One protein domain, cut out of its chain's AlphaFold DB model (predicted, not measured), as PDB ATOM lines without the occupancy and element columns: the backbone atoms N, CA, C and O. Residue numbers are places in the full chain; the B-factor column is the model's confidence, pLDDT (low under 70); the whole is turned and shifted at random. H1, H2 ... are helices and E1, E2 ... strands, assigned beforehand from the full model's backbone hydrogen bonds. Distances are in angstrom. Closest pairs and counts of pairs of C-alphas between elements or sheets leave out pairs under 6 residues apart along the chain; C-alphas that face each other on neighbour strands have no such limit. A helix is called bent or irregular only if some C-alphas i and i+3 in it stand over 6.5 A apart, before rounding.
ATOM      1  N   ASP A 168      76.855 111.172  61.918       59.34
ATOM      2  CA  ASP A 168      78.273 110.883  62.093       59.34
ATOM      3  C   ASP A 168      78.569 109.540  61.419       59.34
ATOM      4  O   ASP A 168      77.886 108.543  61.672       59.34
ATOM      5  N   LEU A 169      79.570 109.510  60.540       61.88
ATOM      6  CA  LEU A 169      80.022 108.264  59.926       61.88
ATOM      7  C   LEU A 169      80.690 107.375  60.983       61.88
ATOM      8  O   LEU A 169      81.336 107.863  61.913       61.88
ATOM      9  N   GLY A 170      80.484 106.065  60.859       62.69
ATOM     10  CA  GLY A 170      81.091 105.068  61.736       62.69
ATOM     11  C   GLY A 170      82.410 104.552  61.164       62.69
ATOM     12  O   GLY A 170      82.815 104.922  60.068       62.69
ATOM     13  N   ALA A 171      83.055 103.625  61.876       68.62
ATOM     14  CA  ALA A 171      84.265 102.949  61.405       68.62
ATOM     15  C   ALA A 171      83.968 101.888  60.320       68.62
ATOM     16  O   ALA A 171      84.395 100.735  60.430       68.62
ATOM     17  N   ASP A 172      83.213 102.271  59.293       72.06
ATOM     18  CA  ASP A 172      82.748 101.384  58.236       72.06
ATOM     19  C   ASP A 172      83.928 100.878  57.371       72.06
ATOM     20  O   ASP A 172      84.969 101.549  57.213       72.06
ATOM     21  N   PRO A 173      83.825  99.656  56.811       76.69
ATOM     22  CA  PRO A 173      84.762  99.207  55.787       76.69
ATOM     23  C   PRO A 173      84.724 100.152  54.569       76.69
ATOM     24  O   PRO A 173      83.757 100.890  54.390       76.69
ATOM     25  N   PRO A 174      85.788 100.187  53.739       79.50
ATOM     26  CA  PRO A 174      85.734 100.952  52.497       79.50
ATOM     27  C   PRO A 174      84.565 100.473  51.631       79.50
ATOM     28  O   PRO A 174      84.224  99.291  51.673       79.50
ATOM     29  N   ALA A 175      84.008 101.380  50.831       78.44
ATOM     30  CA  ALA A 175      82.998 101.040  49.840       78.44
ATOM     31  C   ALA A 175      83.504  99.929  48.903       78.44
ATOM     32  O   ALA A 175      84.676  99.921  48.514       78.44
ATOM     33  N   ASP A 176      82.611  99.006  48.546       81.75
ATOM     34  CA  ASP A 176      82.908  97.887  47.650       81.75
ATOM     35  C   ASP A 176      82.857  98.343  46.185       81.75
ATOM     36  O   ASP A 176      81.867  98.162  45.480       81.75
ATOM     37  N   ILE A 177      83.914  99.038  45.768       82.19
ATOM     38  CA  ILE A 177      84.109  99.577  44.418       82.19
ATOM     39  C   ILE A 177      85.583  99.447  44.013       82.19
ATOM     40  O   ILE A 177      86.459  99.204  44.852       82.19
ATOM     41  N   ALA A 178      85.883  99.632  42.727       82.88
ATOM     42  CA  ALA A 178      87.250  99.540  42.225       82.88
ATOM     43  C   ALA A 178      88.140 100.592  42.896       82.88
ATOM     44  O   ALA A 178      87.787 101.758  42.906       82.88
ATOM     45  N   THR A 179      89.298 100.222  43.448       87.19
ATOM     46  CA  THR A 179      90.156 101.149  44.214       87.19
ATOM     47  C   THR A 179      90.846 102.201  43.344       87.19
ATOM     48  O   THR A 179      91.389 101.856  42.291       87.19
ATOM     49  N   LEU A 180      90.963 103.446  43.823       85.06
ATOM     50  CA  LEU A 180      91.720 104.492  43.123       85.06
ATOM     51  C   LEU A 180      93.218 104.167  43.087       85.06
ATOM     52  O   LEU A 180      93.843 104.018  44.140       85.06
ATOM     53  N   ARG A 181      93.804 104.115  41.882       88.12
ATOM     54  CA  ARG A 181      95.248 103.947  41.661       88.12
ATOM     55  C   ARG A 181      95.824 105.126  40.878       88.12
ATOM     56  O   ARG A 181      95.654 105.214  39.664       88.12
ATOM     57  N   ASN A 182      96.556 105.997  41.562       83.44
ATOM     58  CA  ASN A 182      97.264 107.117  40.948       83.44
ATOM     59  C   ASN A 182      98.487 106.613  40.177       83.44
ATOM     60  O   ASN A 182      99.299 105.845  40.702       83.44
ATOM     61  N   LYS A 183      98.633 107.074  38.934       83.81
ATOM     62  CA  LYS A 183      99.814 106.827  38.106       83.81
ATOM     63  C   LYS A 183     100.622 108.112  38.026       83.81
ATOM     64  O   LYS A 183     100.122 109.136  37.581       83.81
ATOM     65  N   ARG A 194     107.836 121.092  53.044       76.00
ATOM     66  CA  ARG A 194     108.166 121.438  54.433       76.00
ATOM     67  C   ARG A 194     106.872 121.596  55.226       76.00
ATOM     68  O   ARG A 194     105.906 122.157  54.718       76.00
ATOM     69  N   SER A 195     106.874 121.167  56.485       72.94
ATOM     70  CA  SER A 195     105.748 121.409  57.387       72.94
ATOM     71  C   SER A 195     105.516 122.912  57.566       72.94
ATOM     72  O   SER A 195     106.455 123.657  57.863       72.94
ATOM     73  N   CYS A 196     104.270 123.356  57.438       74.56
ATOM     74  CA  CYS A 196     103.895 124.728  57.759       74.56
ATOM     75  C   CYS A 196     103.929 124.970  59.275       74.56
ATOM     76  O   CYS A 196     103.593 124.096  60.078       74.56
ATOM     77  N   TRP A 197     104.311 126.185  59.673       76.19
ATOM     78  CA  TRP A 197     104.230 126.620  61.065       76.19
ATOM     79  C   TRP A 197     102.806 127.068  61.391       76.19
ATOM     80  O   TRP A 197     102.328 128.068  60.864       76.19
ATOM     81  N   TYR A 198     102.149 126.345  62.295       80.06
ATOM     82  CA  TYR A 198     100.800 126.664  62.769       80.06
ATOM     83  C   TYR A 198     100.831 127.277  64.177       80.06
ATOM     84  O   TYR A 198     101.719 126.989  64.988       80.06
ATOM     85  N   ALA A 199      99.847 128.110  64.521       86.19
ATOM     86  CA  ALA A 199      99.686 128.585  65.898       86.19
ATOM     87  C   ALA A 199      99.316 127.410  66.838       86.19
ATOM     88  O   ALA A 199      98.728 126.433  66.372       86.19
ATOM     89  N   PRO A 200      99.614 127.466  68.152       86.25
ATOM     90  CA  PRO A 200      99.353 126.351  69.073       86.25
ATOM     91  C   PRO A 200      97.911 125.818  69.040       86.25
ATOM     92  O   PRO A 200      97.706 124.610  69.026       86.25
ATOM     93  N   ALA A 201      96.912 126.701  68.935       84.75
ATOM     94  CA  ALA A 201      95.506 126.299  68.840       84.75
ATOM     95  C   ALA A 201      95.205 125.479  67.569       84.75
ATOM     96  O   ALA A 201      94.521 124.462  67.636       84.75
ATOM     97  N   GLN A 202      95.764 125.882  66.425       79.94
ATOM     98  CA  GLN A 202      95.613 125.161  65.157       79.94
ATOM     99  C   GLN A 202      96.360 123.825  65.175       79.94
ATOM    100  O   GLN A 202      95.842 122.835  64.678       79.94
ATOM    101  N   ARG A 203      97.548 123.773  65.791       82.00
ATOM    102  CA  ARG A 203      98.293 122.517  65.974       82.00
ATOM    103  C   ARG A 203      97.504 121.507  66.795       82.00
ATOM    104  O   ARG A 203      97.422 120.348  66.408       82.00
ATOM    105  N   ASN A 204      96.905 121.957  67.896       84.75
ATOM    106  CA  ASN A 204      96.074 121.102  68.739       84.75
ATOM    107  C   ASN A 204      94.852 120.590  67.975       84.75
ATOM    108  O   ASN A 204      94.578 119.395  68.028       84.75
ATOM    109  N   PHE A 205      94.185 121.462  67.212       85.56
ATOM    110  CA  PHE A 205      93.078 121.062  66.347       85.56
ATOM    111  C   PHE A 205      93.502 120.011  65.315       85.56
ATOM    112  O   PHE A 205      92.877 118.961  65.241       85.56
ATOM    113  N   LEU A 206      94.584 120.243  64.561       82.06
ATOM    114  CA  LEU A 206      95.069 119.297  63.548       82.06
ATOM    115  C   LEU A 206      95.435 117.943  64.161       82.06
ATOM    116  O   LEU A 206      95.127 116.906  63.581       82.06
ATOM    117  N   ARG A 207      96.053 117.944  65.348       82.75
ATOM    118  CA  ARG A 207      96.392 116.718  66.075       82.75
ATOM    119  C   ARG A 207      95.143 115.957  66.516       82.75
ATOM    120  O   ARG A 207      95.093 114.740  66.376       82.75
ATOM    121  N   GLU A 208      94.153 116.650  67.074       83.12
ATOM    122  CA  GLU A 208      92.905 116.020  67.511       83.12
ATOM    123  C   GLU A 208      92.096 115.505  66.317       83.12
ATOM    124  O   GLU A 208      91.592 114.386  66.353       83.12
ATOM    125  N   TYR A 209      92.041 116.275  65.232       81.00
ATOM    126  CA  TYR A 209      91.354 115.898  64.003       81.00
ATOM    127  C   TYR A 209      92.004 114.683  63.329       81.00
ATOM    128  O   TYR A 209      91.306 113.733  62.997       81.00
ATOM    129  N   ALA A 210      93.336 114.646  63.211       78.50
ATOM    130  CA  ALA A 210      94.040 113.492  62.645       78.50
ATOM    131  C   ALA A 210      93.808 112.206  63.461       78.50
ATOM    132  O   ALA A 210      93.547 111.152  62.889       78.50
ATOM    133  N   LYS A 211      93.780 112.304  64.798       78.69
ATOM    134  CA  LYS A 211      93.401 111.178  65.671       78.69
ATOM    135  C   LYS A 211      91.943 110.750  65.495       78.69
ATOM    136  O   LYS A 211      91.635 109.567  65.578       78.69
ATOM    137  N   ARG A 212      91.029 111.693  65.252       74.25
ATOM    138  CA  ARG A 212      89.632 111.359  64.929       74.25
ATOM    139  C   ARG A 212      89.531 110.626  63.595       74.25
ATOM    140  O   ARG A 212      88.757 109.685  63.517       74.25
ATOM    141  N   LEU A 213      90.330 110.987  62.591       73.75
ATOM    142  CA  LEU A 213      90.376 110.256  61.318       73.75
ATOM    143  C   LEU A 213      90.863 108.810  61.494       73.75
ATOM    144  O   LEU A 213      90.365 107.914  60.817       73.75
ATOM    145  N   GLU A 214      91.788 108.572  62.427       71.81
ATOM    146  CA  GLU A 214      92.255 107.229  62.793       71.81
ATOM    147  C   GLU A 214      91.159 106.392  63.480       71.81
ATOM    148  O   GLU A 214      91.001 105.211  63.171       71.81
ATOM    149  N   LEU A 215      90.385 107.008  64.384       63.03
ATOM    150  CA  LEU A 215      89.378 106.332  65.212       63.03
ATOM    151  C   LEU A 215      88.013 106.165  64.535       63.03
ATOM    152  O   LEU A 215      87.386 105.120  64.675       63.03
ATOM    153  N   VAL A 216      87.535 107.201  63.849       53.97
ATOM    154  CA  VAL A 216      86.169 107.273  63.303       53.97
ATOM    155  C   VAL A 216      86.132 106.881  61.831       53.97
ATOM    156  O   VAL A 216      85.050 106.684  61.320       53.97
ATOM    157  N   ARG A 217      87.291 106.696  61.170       56.78
ATOM    158  CA  ARG A 217      87.415 106.434  59.726       56.78
ATOM    159  C   ARG A 217      86.305 107.137  58.943       56.78
ATOM    160  O   ARG A 217      85.346 106.501  58.538       56.78
ATOM    161  N   ILE A 218      86.577 108.411  58.640       53.06
ATOM    162  CA  ILE A 218      85.919 109.242  57.619       53.06
ATOM    163  C   ILE A 218      84.822 110.162  58.170       53.06
ATOM    164  O   ILE A 218      84.070 109.812  59.063       53.06
ATOM    165  N   THR A 219      84.752 111.379  57.628       49.28
ATOM    166  CA  THR A 219      83.709 112.383  57.910       49.28
ATOM    167  C   THR A 219      82.949 112.810  56.649       49.28
ATOM    168  O   THR A 219      82.057 113.644  56.732       49.28
ATOM    169  N   GLU A 220      83.316 112.282  55.475       62.59
ATOM    170  CA  GLU A 220      82.868 112.781  54.170       62.59
ATOM    171  C   GLU A 220      82.736 111.664  53.123       62.59
ATOM    172  O   GLU A 220      83.426 110.649  53.187       62.59
ATOM    173  N   VAL A 221      81.879 111.874  52.122       62.91
ATOM    174  CA  VAL A 221      81.488 110.876  51.109       62.91
ATOM    175  C   VAL A 221      82.690 110.289  50.348       62.91
ATOM    176  O   VAL A 221      82.847 109.071  50.297       62.91
ATOM    177  N   ILE A 222      83.601 111.133  49.849       67.62
ATOM    178  CA  ILE A 222      84.811 110.697  49.119       67.62
ATOM    179  C   ILE A 222      85.733 109.840  49.997       67.62
ATOM    180  O   ILE A 222      86.377 108.907  49.517       67.62
ATOM    181  N   GLY A 223      85.776 110.112  51.302       72.94
ATOM    182  CA  GLY A 223      86.600 109.333  52.215       72.94
ATOM    183  C   GLY A 223      86.119 107.889  52.367       72.94
ATOM    184  O   GLY A 223      86.885 107.059  52.834       72.94
ATOM    185  N   GLN A 224      84.897 107.541  51.958       76.69
ATOM    186  CA  GLN A 224      84.414 106.155  52.010       76.69
ATOM    187  C   GLN A 224      85.047 105.269  50.936       76.69
ATOM    188  O   GLN A 224      85.079 104.046  51.085       76.69
ATOM    189  N   LEU A 225      85.617 105.871  49.891       81.75
ATOM    190  CA  LEU A 225      86.166 105.133  48.767       81.75
ATOM    191  C   LEU A 225      87.549 104.538  49.090       81.75
ATOM    192  O   LEU A 225      88.381 105.183  49.747       81.75
ATOM    193  N   PRO A 226      87.840 103.322  48.603       87.69
ATOM    194  CA  PRO A 226      89.125 102.678  48.828       87.69
ATOM    195  C   PRO A 226      90.254 103.313  48.001       87.69
ATOM    196  O   PRO A 226      90.140 103.511  46.791       87.69
ATOM    197  N   LEU A 227      91.396 103.559  48.654       86.94
ATOM    198  CA  LEU A 227      92.638 103.978  47.996       86.94
ATOM    199  C   LEU A 227      93.585 102.780  47.856       86.94
ATOM    200  O   LEU A 227      93.903 102.118  48.852       86.94
ATOM    201  N   HIS A 228      94.048 102.513  46.634       90.31
ATOM    202  CA  HIS A 228      94.928 101.383  46.342       90.31
ATOM    203  C   HIS A 228      96.248 101.497  47.130       90.31
ATOM    204  O   HIS A 228      96.812 102.592  47.168       90.31
ATOM    205  N   PRO A 229      96.791 100.405  47.713       90.50
ATOM    206  CA  PRO A 229      98.037 100.429  48.493       90.50
ATOM    207  C   PRO A 229      99.204 101.157  47.810       90.50
ATOM    208  O   PRO A 229      99.844 101.998  48.435       90.50
ATOM    209  N   ASP A 230      99.414 100.925  46.509       90.12
ATOM    210  CA  ASP A 230     100.450 101.605  45.707       90.12
ATOM    211  C   ASP A 230     100.338 103.139  45.677       90.12
ATOM    212  O   ASP A 230     101.298 103.824  45.330       90.12
ATOM    213  N   SER A 231      99.167 103.691  45.993       87.50
ATOM    214  CA  SER A 231      98.882 105.125  45.921       87.50
ATOM    215  C   SER A 231      98.792 105.801  47.289       87.50
ATOM    216  O   SER A 231      98.799 107.027  47.358       87.50
ATOM    217  N   GLN A 232      98.768 105.033  48.381       88.31
ATOM    218  CA  GLN A 232      98.607 105.565  49.738       88.31
ATOM    219  C   GLN A 232      99.776 106.471  50.139       88.31
ATOM    220  O   GLN A 232      99.561 107.601  50.574       88.31
ATOM    221  N   GLU A 233     101.013 106.025  49.903       87.00
ATOM    222  CA  GLU A 233     102.213 106.806  50.237       87.00
ATOM    223  C   GLU A 233     102.354 108.093  49.412       87.00
ATOM    224  O   GLU A 233     102.953 109.067  49.868       87.00
ATOM    225  N   LEU A 234     101.767 108.134  48.210       83.81
ATOM    226  CA  LEU A 234     101.748 109.337  47.369       83.81
ATOM    227  C   LEU A 234     100.885 110.448  47.979       83.81
ATOM    228  O   LEU A 234     101.090 111.623  47.682       83.81
ATOM    229  N   MET A 235      99.931 110.074  48.832       81.56
ATOM    230  CA  MET A 235      98.955 110.969  49.448       81.56
ATOM    231  C   MET A 235      99.254 111.265  50.924       81.56
ATOM    232  O   MET A 235      98.423 111.840  51.630       81.56
ATOM    233  N   SER A 236     100.448 110.901  51.397       85.81
ATOM    234  CA  SER A 236     100.886 111.147  52.769       85.81
ATOM    235  C   SER A 236     100.985 112.645  53.081       85.81
ATOM    236  O   SER A 236     101.544 113.430  52.311       85.81
ATOM    237  N   PHE A 237     100.500 113.057  54.254       81.94
ATOM    238  CA  PHE A 237     100.545 114.451  54.706       81.94
ATOM    239  C   PHE A 237     101.262 114.612  56.048       81.94
ATOM    240  O   PHE A 237     101.324 113.704  56.875       81.94
ATOM    241  N   ILE A 238     101.828 115.802  56.268       81.25
ATOM    242  CA  ILE A 238     102.666 116.102  57.432       81.25
ATOM    243  C   ILE A 238     101.928 117.062  58.366       81.25
ATOM    244  O   ILE A 238     101.605 118.193  58.003       81.25
ATOM    245  N   THR A 239     101.716 116.619  59.601       76.94
ATOM    246  CA  THR A 239     101.339 117.477  60.734       76.94
ATOM    247  C   THR A 239     102.593 117.908  61.504       76.94
ATOM    248  O   THR A 239     103.707 117.540  61.145       76.94
ATOM    249  N   THR A 240     102.460 118.735  62.548       71.06
ATOM    250  CA  THR A 240     103.628 119.288  63.269       71.06
ATOM    251  C   THR A 240     104.562 118.212  63.838       71.06
ATOM    252  O   THR A 240     105.758 118.452  63.968       71.06
ATOM    253  N   ASP A 241     104.025 117.049  64.184       74.50
ATOM    254  CA  ASP A 241     104.705 115.985  64.918       74.50
ATOM    255  C   ASP A 241     104.611 114.606  64.253       74.50
ATOM    256  O   ASP A 241     105.259 113.669  64.717       74.50
ATOM    257  N   THR A 242     103.817 114.436  63.193       81.50
ATOM    258  CA  THR A 242     103.546 113.107  62.619       81.50
ATOM    259  C   THR A 242     103.251 113.173  61.120       81.50
ATOM    260  O   THR A 242     102.676 114.151  60.631       81.50
ATOM    261  N   VAL A 243     103.649 112.124  60.398       84.00
ATOM    262  CA  VAL A 243     103.274 111.878  58.999       84.00
ATOM    263  C   VAL A 243     102.122 110.883  58.990       84.00
ATOM    264  O   VAL A 243     102.193 109.869  59.678       84.00
ATOM    265  N   TRP A 244     101.078 111.187  58.232       83.25
ATOM    266  CA  TRP A 244      99.865 110.387  58.147       83.25
ATOM    267  C   TRP A 244      99.683 109.899  56.716       83.25
ATOM    268  O   TRP A 244      99.702 110.711  55.790       83.25
ATOM    269  N   THR A 245      99.478 108.594  56.562       86.69
ATOM    270  CA  THR A 245      99.253 107.939  55.270       86.69
ATOM    271  C   THR A 245      97.790 107.492  55.196       86.69
ATOM    272  O   THR A 245      97.359 106.690  56.031       86.69
ATOM    273  N   PRO A 246      96.984 108.023  54.261       85.31
ATOM    274  CA  PRO A 246      95.572 107.679  54.178       85.31
ATOM    275  C   PRO A 246      95.366 106.286  53.558       85.31
ATOM    276  O   PRO A 246      96.050 105.900  52.619       85.31
ATOM    277  N   THR A 247      94.369 105.547  54.051       85.25
ATOM    278  CA  THR A 247      93.920 104.252  53.475       85.25
ATOM    279  C   THR A 247      92.633 104.386  52.652       85.25
ATOM    280  O   THR A 247      91.989 103.404  52.277       85.25
ATOM    281  N   ARG A 248      92.220 105.631  52.429       83.94
ATOM    282  CA  ARG A 248      90.993 106.062  51.769       83.94
ATOM    283  C   ARG A 248      91.304 107.267  50.911       83.94
ATOM    284  O   ARG A 248      92.302 107.943  51.162       83.94
ATOM    285  N   VAL A 249      90.459 107.541  49.929       82.19
ATOM    286  CA  VAL A 249      90.676 108.680  49.041       82.19
ATOM    287  C   VAL A 249      90.551 109.987  49.842       82.19
ATOM    288  O   VAL A 249      89.500 110.249  50.429       82.19
ATOM    289  N   PRO A 250      91.612 110.809  49.932       75.19
ATOM    290  CA  PRO A 250      91.549 112.088  50.617       75.19
ATOM    291  C   PRO A 250      90.757 113.091  49.777       75.19
ATOM    292  O   PRO A 250      90.901 113.167  48.556       75.19
ATOM    293  N   GLN A 251      89.950 113.902  50.453       66.50
ATOM    294  CA  GLN A 251      89.204 114.975  49.810       66.50
ATOM    295  C   GLN A 251      90.164 115.961  49.125       66.50
ATOM    296  O   GLN A 251      91.233 116.279  49.655       66.50
ATOM    297  N   ARG A 252      89.740 116.504  47.979       59.94
ATOM    298  CA  ARG A 252      90.454 117.554  47.226       59.94
ATOM    299  C   ARG A 252      91.786 117.116  46.615       59.94
ATOM    300  O   ARG A 252      92.549 117.970  46.167       59.94
ATOM    301  N   ALA A 253      92.069 115.815  46.556       64.88
ATOM    302  CA  ALA A 253      93.040 115.319  45.590       64.88
ATOM    303  C   ALA A 253      92.459 115.499  44.181       64.88
ATOM    304  O   ALA A 253      91.283 115.203  43.978       64.88
ATOM    305  N   ASN A 254      93.249 115.966  43.213       64.38
ATOM    306  CA  ASN A 254      92.750 116.222  41.853       64.38
ATOM    307  C   ASN A 254      92.015 115.001  41.282       64.38
ATOM    308  O   ASN A 254      90.884 115.113  40.827       64.38
ATOM    309  N   ASP A 255      92.597 113.817  41.456       68.06
ATOM    310  CA  ASP A 255      92.042 112.581  40.905       68.06
ATOM    311  C   ASP A 255      90.800 112.089  41.669       68.06
ATOM    312  O   ASP A 255      90.012 111.312  41.134       68.06
ATOM    313  N   SER A 256      90.580 112.558  42.908       65.12
ATOM    314  CA  SER A 256      89.389 112.197  43.696       65.12
ATOM    315  C   SER A 256      88.096 112.737  43.081       65.12
ATOM    316  O   SER A 256      87.071 112.060  43.121       65.12
ATOM    317  N   ALA A 257      88.181 113.917  42.459       59.47
ATOM    318  CA  ALA A 257      87.074 114.619  41.818       59.47
ATOM    319  C   ALA A 257      86.550 113.882  40.574       59.47
ATOM    320  O   ALA A 257      85.366 113.958  40.266       59.47
ATOM    321  N   THR A 258      87.413 113.138  39.883       65.00
ATOM    322  CA  THR A 258      87.047 112.357  38.689       65.00
ATOM    323  C   THR A 258      86.699 110.915  39.041       65.00
ATOM    324  O   THR A 258      85.811 110.313  38.439       65.00
ATOM    325  N   TYR A 259      87.379 110.356  40.040       70.94
ATOM    326  CA  TYR A 259      87.186 108.976  40.464       70.94
ATOM    327  C   TYR A 259      85.807 108.737  41.091       70.94
ATOM    328  O   TYR A 259      85.111 107.818  40.665       70.94
ATOM    329  N   PHE A 260      85.369 109.585  42.031       66.88
ATOM    330  CA  PHE A 260      84.069 109.399  42.688       66.88
ATOM    331  C   PHE A 260      82.889 109.375  41.694       66.88
ATOM    332  O   PHE A 260      82.130 108.402  41.702       66.88
ATOM    333  N   PRO A 261      82.738 110.350  40.773       57.91
ATOM    334  CA  PRO A 261      81.605 110.358  39.850       57.91
ATOM    335  C   PRO A 261      81.647 109.212  38.840       57.91
ATOM    336  O   PRO A 261      80.595 108.764  38.392       57.91
ATOM    337  N   ASN A 262      82.833 108.729  38.463       69.81
ATOM    338  CA  ASN A 262      82.958 107.589  37.556       69.81
ATOM    339  C   ASN A 262      82.473 106.296  38.211       69.81
ATOM    340  O   ASN A 262      81.633 105.609  37.634       69.81
ATOM    341  N   GLU A 263      82.915 106.007  39.434       73.62
ATOM    342  CA  GLU A 263      82.461 104.818  40.162       73.62
ATOM    343  C   GLU A 263      80.961 104.890  40.461       73.62
ATOM    344  O   GLU A 263      80.227 103.925  40.251       73.62
ATOM    345  N   MET A 264      80.455 106.059  40.854       63.44
ATOM    346  CA  MET A 264      79.029 106.202  41.136       63.44
ATOM    347  C   MET A 264      78.149 106.063  39.887       63.44
ATOM    348  O   MET A 264      77.045 105.530  39.982       63.44
ATOM    349  N   LYS A 265      78.626 106.445  38.694       62.22
ATOM    350  CA  LYS A 265      77.918 106.140  37.437       62.22
ATOM    351  C   LYS A 265      77.794 104.638  37.197       62.22
ATOM    352  O   LYS A 265      76.788 104.217  36.635       62.22
ATOM    353  N   HIS A 266      78.783 103.842  37.606       68.19
ATOM    354  CA  HIS A 266      78.691 102.384  37.542       68.19
ATOM    355  C   HIS A 266      77.691 101.845  38.566       68.19
ATOM    356  O   HIS A 266      76.843 101.033  38.206       68.19
ATOM    357  N   VAL A 267      77.731 102.350  39.804       62.59
ATOM    358  CA  VAL A 267      76.797 101.957  40.876       62.59
ATOM    359  C   VAL A 267      75.343 102.268  40.502       62.59
ATOM    360  O   VAL A 267      74.461 101.439  40.706       62.59
ATOM    361  N   PHE A 268      75.083 103.442  39.922       54.44
ATOM    362  CA  PHE A 268      73.732 103.906  39.590       54.44
ATOM    363  C   PHE A 268      73.345 103.712  38.119       54.44
ATOM    364  O   PHE A 268      72.323 104.256  37.698       54.44
ATOM    365  N   ALA A 269      74.110 102.938  37.340       55.72
ATOM    366  CA  ALA A 269      73.983 102.838  35.882       55.72
ATOM    367  C   ALA A 269      72.544 102.599  35.388       55.72
ATOM    368  O   ALA A 269      72.130 103.198  34.396       55.72
ATOM    369  N   ASP A 270      71.777 101.774  36.100       46.38
ATOM    370  CA  ASP A 270      70.414 101.382  35.714       46.38
ATOM    371  C   ASP A 270      69.346 102.437  36.049       46.38
ATOM    372  O   ASP A 270      68.212 102.370  35.578       46.38
ATOM    373  N   THR A 271      69.699 103.426  36.869       39.88
ATOM    374  CA  THR A 271      68.791 104.487  37.345       39.88
ATOM    375  C   THR A 271      69.197 105.879  36.863       39.88
ATOM    376  O   THR A 271      68.369 106.801  36.838       39.88
ATOM    377  N   LEU A 272      70.453 106.018  36.434       44.06
ATOM    378  CA  LEU A 272      71.047 107.241  35.923       44.06
ATOM    379  C   LEU A 272      70.317 107.695  34.648       44.06
ATOM    380  O   LEU A 272      70.139 106.925  33.710       44.06
ATOM    381  N   TYR A 273      69.885 108.955  34.624       50.31
ATOM    382  CA  TYR A 273      69.074 109.604  33.581       50.31
ATOM    383  C   TYR A 273      67.633 109.095  33.412       50.31
ATOM    384  O   TYR A 273      66.917 109.593  32.543       50.31
ATOM    385  N   PHE A 274      67.180 108.158  34.252       44.00
ATOM    386  CA  PHE A 274      65.778 107.724  34.293       44.00
ATOM    387  C   PHE A 274      65.023 108.338  35.468       44.00
ATOM    388  O   PHE A 274      63.948 108.902  35.269       44.00
ATOM    389  N   TYR A 275      65.624 108.291  36.658       45.00
ATOM    390  CA  TYR A 275      65.069 108.848  37.901       45.00
ATOM    391  C   TYR A 275      66.111 109.608  38.726       45.00
ATOM    392  O   TYR A 275      65.796 110.178  39.770       45.00
ATOM    393  N   LEU A 276      67.368 109.568  38.285       42.56
ATOM    394  CA  LEU A 276      68.524 109.983  39.053       42.56
ATOM    395  C   LEU A 276      69.510 110.688  38.120       42.56
ATOM    396  O   LEU A 276      69.933 110.132  37.113       42.56
ATOM    397  N   ILE A 277      69.884 111.921  38.434       54.31
ATOM    398  CA  ILE A 277      70.993 112.636  37.795       54.31
ATOM    399  C   ILE A 277      72.098 112.769  38.829       54.31
ATOM    400  O   ILE A 277      71.830 113.089  39.981       54.31
ATOM    401  N   MET A 278      73.339 112.544  38.423       48.78
ATOM    402  CA  MET A 278      74.492 112.735  39.296       48.78
ATOM    403  C   MET A 278      75.354 113.877  38.812       48.78
ATOM    404  O   MET A 278      75.584 114.023  37.608       48.78
ATOM    405  N   TRP A 279      75.879 114.641  39.760       53.50
ATOM    406  CA  TRP A 279      76.874 115.660  39.490       53.50
ATOM    407  C   TRP A 279      77.898 115.708  40.618       53.50
ATOM    408  O   TRP A 279      77.570 116.101  41.732       53.50
ATOM    409  N   MET A 280      79.150 115.355  40.319       57.28
ATOM    410  CA  MET A 280      80.215 115.261  41.321       57.28
ATOM    411  C   MET A 280      79.792 114.377  42.508       57.28
ATOM    412  O   MET A 280      79.567 113.184  42.309       57.28
ATOM    413  N   ASP A 281      79.643 114.966  43.696       50.78
ATOM    414  CA  ASP A 281      79.251 114.288  44.934       50.78
ATOM    415  C   ASP A 281      77.724 114.266  45.161       50.78
ATOM    416  O   ASP A 281      77.239 113.595  46.073       50.78
ATOM    417  N   ASP A 282      76.958 114.979  44.327       53.28
ATOM    418  CA  ASP A 282      75.518 115.167  44.484       53.28
ATOM    419  C   ASP A 282      74.706 114.163  43.650       53.28
ATOM    420  O   ASP A 282      74.964 113.929  42.463       53.28
ATOM    421  N   ILE A 283      73.657 113.619  44.271       47.50
ATOM    422  CA  ILE A 283      72.673 112.731  43.644       47.50
ATOM    423  C   ILE A 283      71.315 113.440  43.629       47.50
ATOM    424  O   ILE A 283      70.702 113.679  44.668       47.50
ATOM    425  N   PHE A 284      70.824 113.747  42.433       52.03
ATOM    426  CA  PHE A 284      69.525 114.361  42.186       52.03
ATOM    427  C   PHE A 284      68.513 113.297  41.800       52.03
ATOM    428  O   PHE A 284      68.448 112.860  40.653       52.03
ATOM    429  N   LEU A 285      67.685 112.909  42.758       43.78
ATOM    430  CA  LEU A 285      66.513 112.090  42.494       43.78
ATOM    431  C   LEU A 285      65.378 112.984  41.998       43.78
ATOM    432  O   LEU A 285      65.050 113.985  42.637       43.78
ATOM    433  N   TYR A 286      64.760 112.624  40.878       50.97
ATOM    434  CA  TYR A 286      63.576 113.306  40.379       50.97
ATOM    435  C   TYR A 286      62.438 112.316  40.138       50.97
ATOM    436  O   TYR A 286      62.587 111.254  39.541       50.97
ATOM    437  N   ALA A 287      61.266 112.711  40.610       45.38
ATOM    438  CA  ALA A 287      59.966 112.137  40.308       45.38
ATOM    439  C   ALA A 287      58.943 113.196  40.732       45.38
ATOM    440  O   ALA A 287      59.140 113.809  41.782       45.38
TER     441      ALA A 287
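What this domain is: This is residues 168 to 183 and 194 to 287 of the 569 residues of an uncharacterized protein of Phytophthora palmivora var. palmivora (UniProt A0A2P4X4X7). A loose, elongated model with helix H1 toward one end, H4 and the small hairpin E1 and E2 toward the other, and H2 near the middle. The printed part has 110 residues, under half in named elements, mostly helix: H1 H2 H3 H4 E1 E2, the sheet antiparallel. The radius of gyration of the C-alphas is 16.3 A; the spans are 51 by 31 by 23 A.

Where its parts are: H1, residues 200 to 216, is 23.9 A long from C-alpha 200 at (99.353, 126.351, 69.073). H2 is residues 221 to 224, 5.6 A; H3 229 to 235, 10.6 A; H4 254 to 267, 21.4 A. E1, residues 276 to 279, is 10.1 A; E2, 282 to 285, is 9.7 A, ending at (66.513, 112.090, 42.494).

How they stand to each other: H2 and H4 are close but not clearly touching, closest C-alphas Ile 222 and Phe 260, 6.6 A. The closest C-alphas of H4 and E1, Pro 261 and Trp 279, are 7.1 A apart. In the hairpin E1 and E2, N 277 and O 284 are within hydrogen-bond range, 2.8 A. H1 and H4 are apart, as are H1 and H3. Every O i to N i+4 pair is within range in H1, 8 of 10 in H4, 0 of 3 in H3, with 3 of 4 O i to N i+3 pairs there; H2 is too short. H3 is irregular, C-alphas 230 and 233 being 7.1 A apart.

The domain as a whole: The C-alphas farthest apart, of Pro 200 and Phe 274, are 51.8 A apart. Residues 184 to 193 are not printed, a C-alpha gap of 23.4 A. The link H3 to H4 is long, 18 residues. Confidence is low, under 70, for 47 residues, among them 264 to 287.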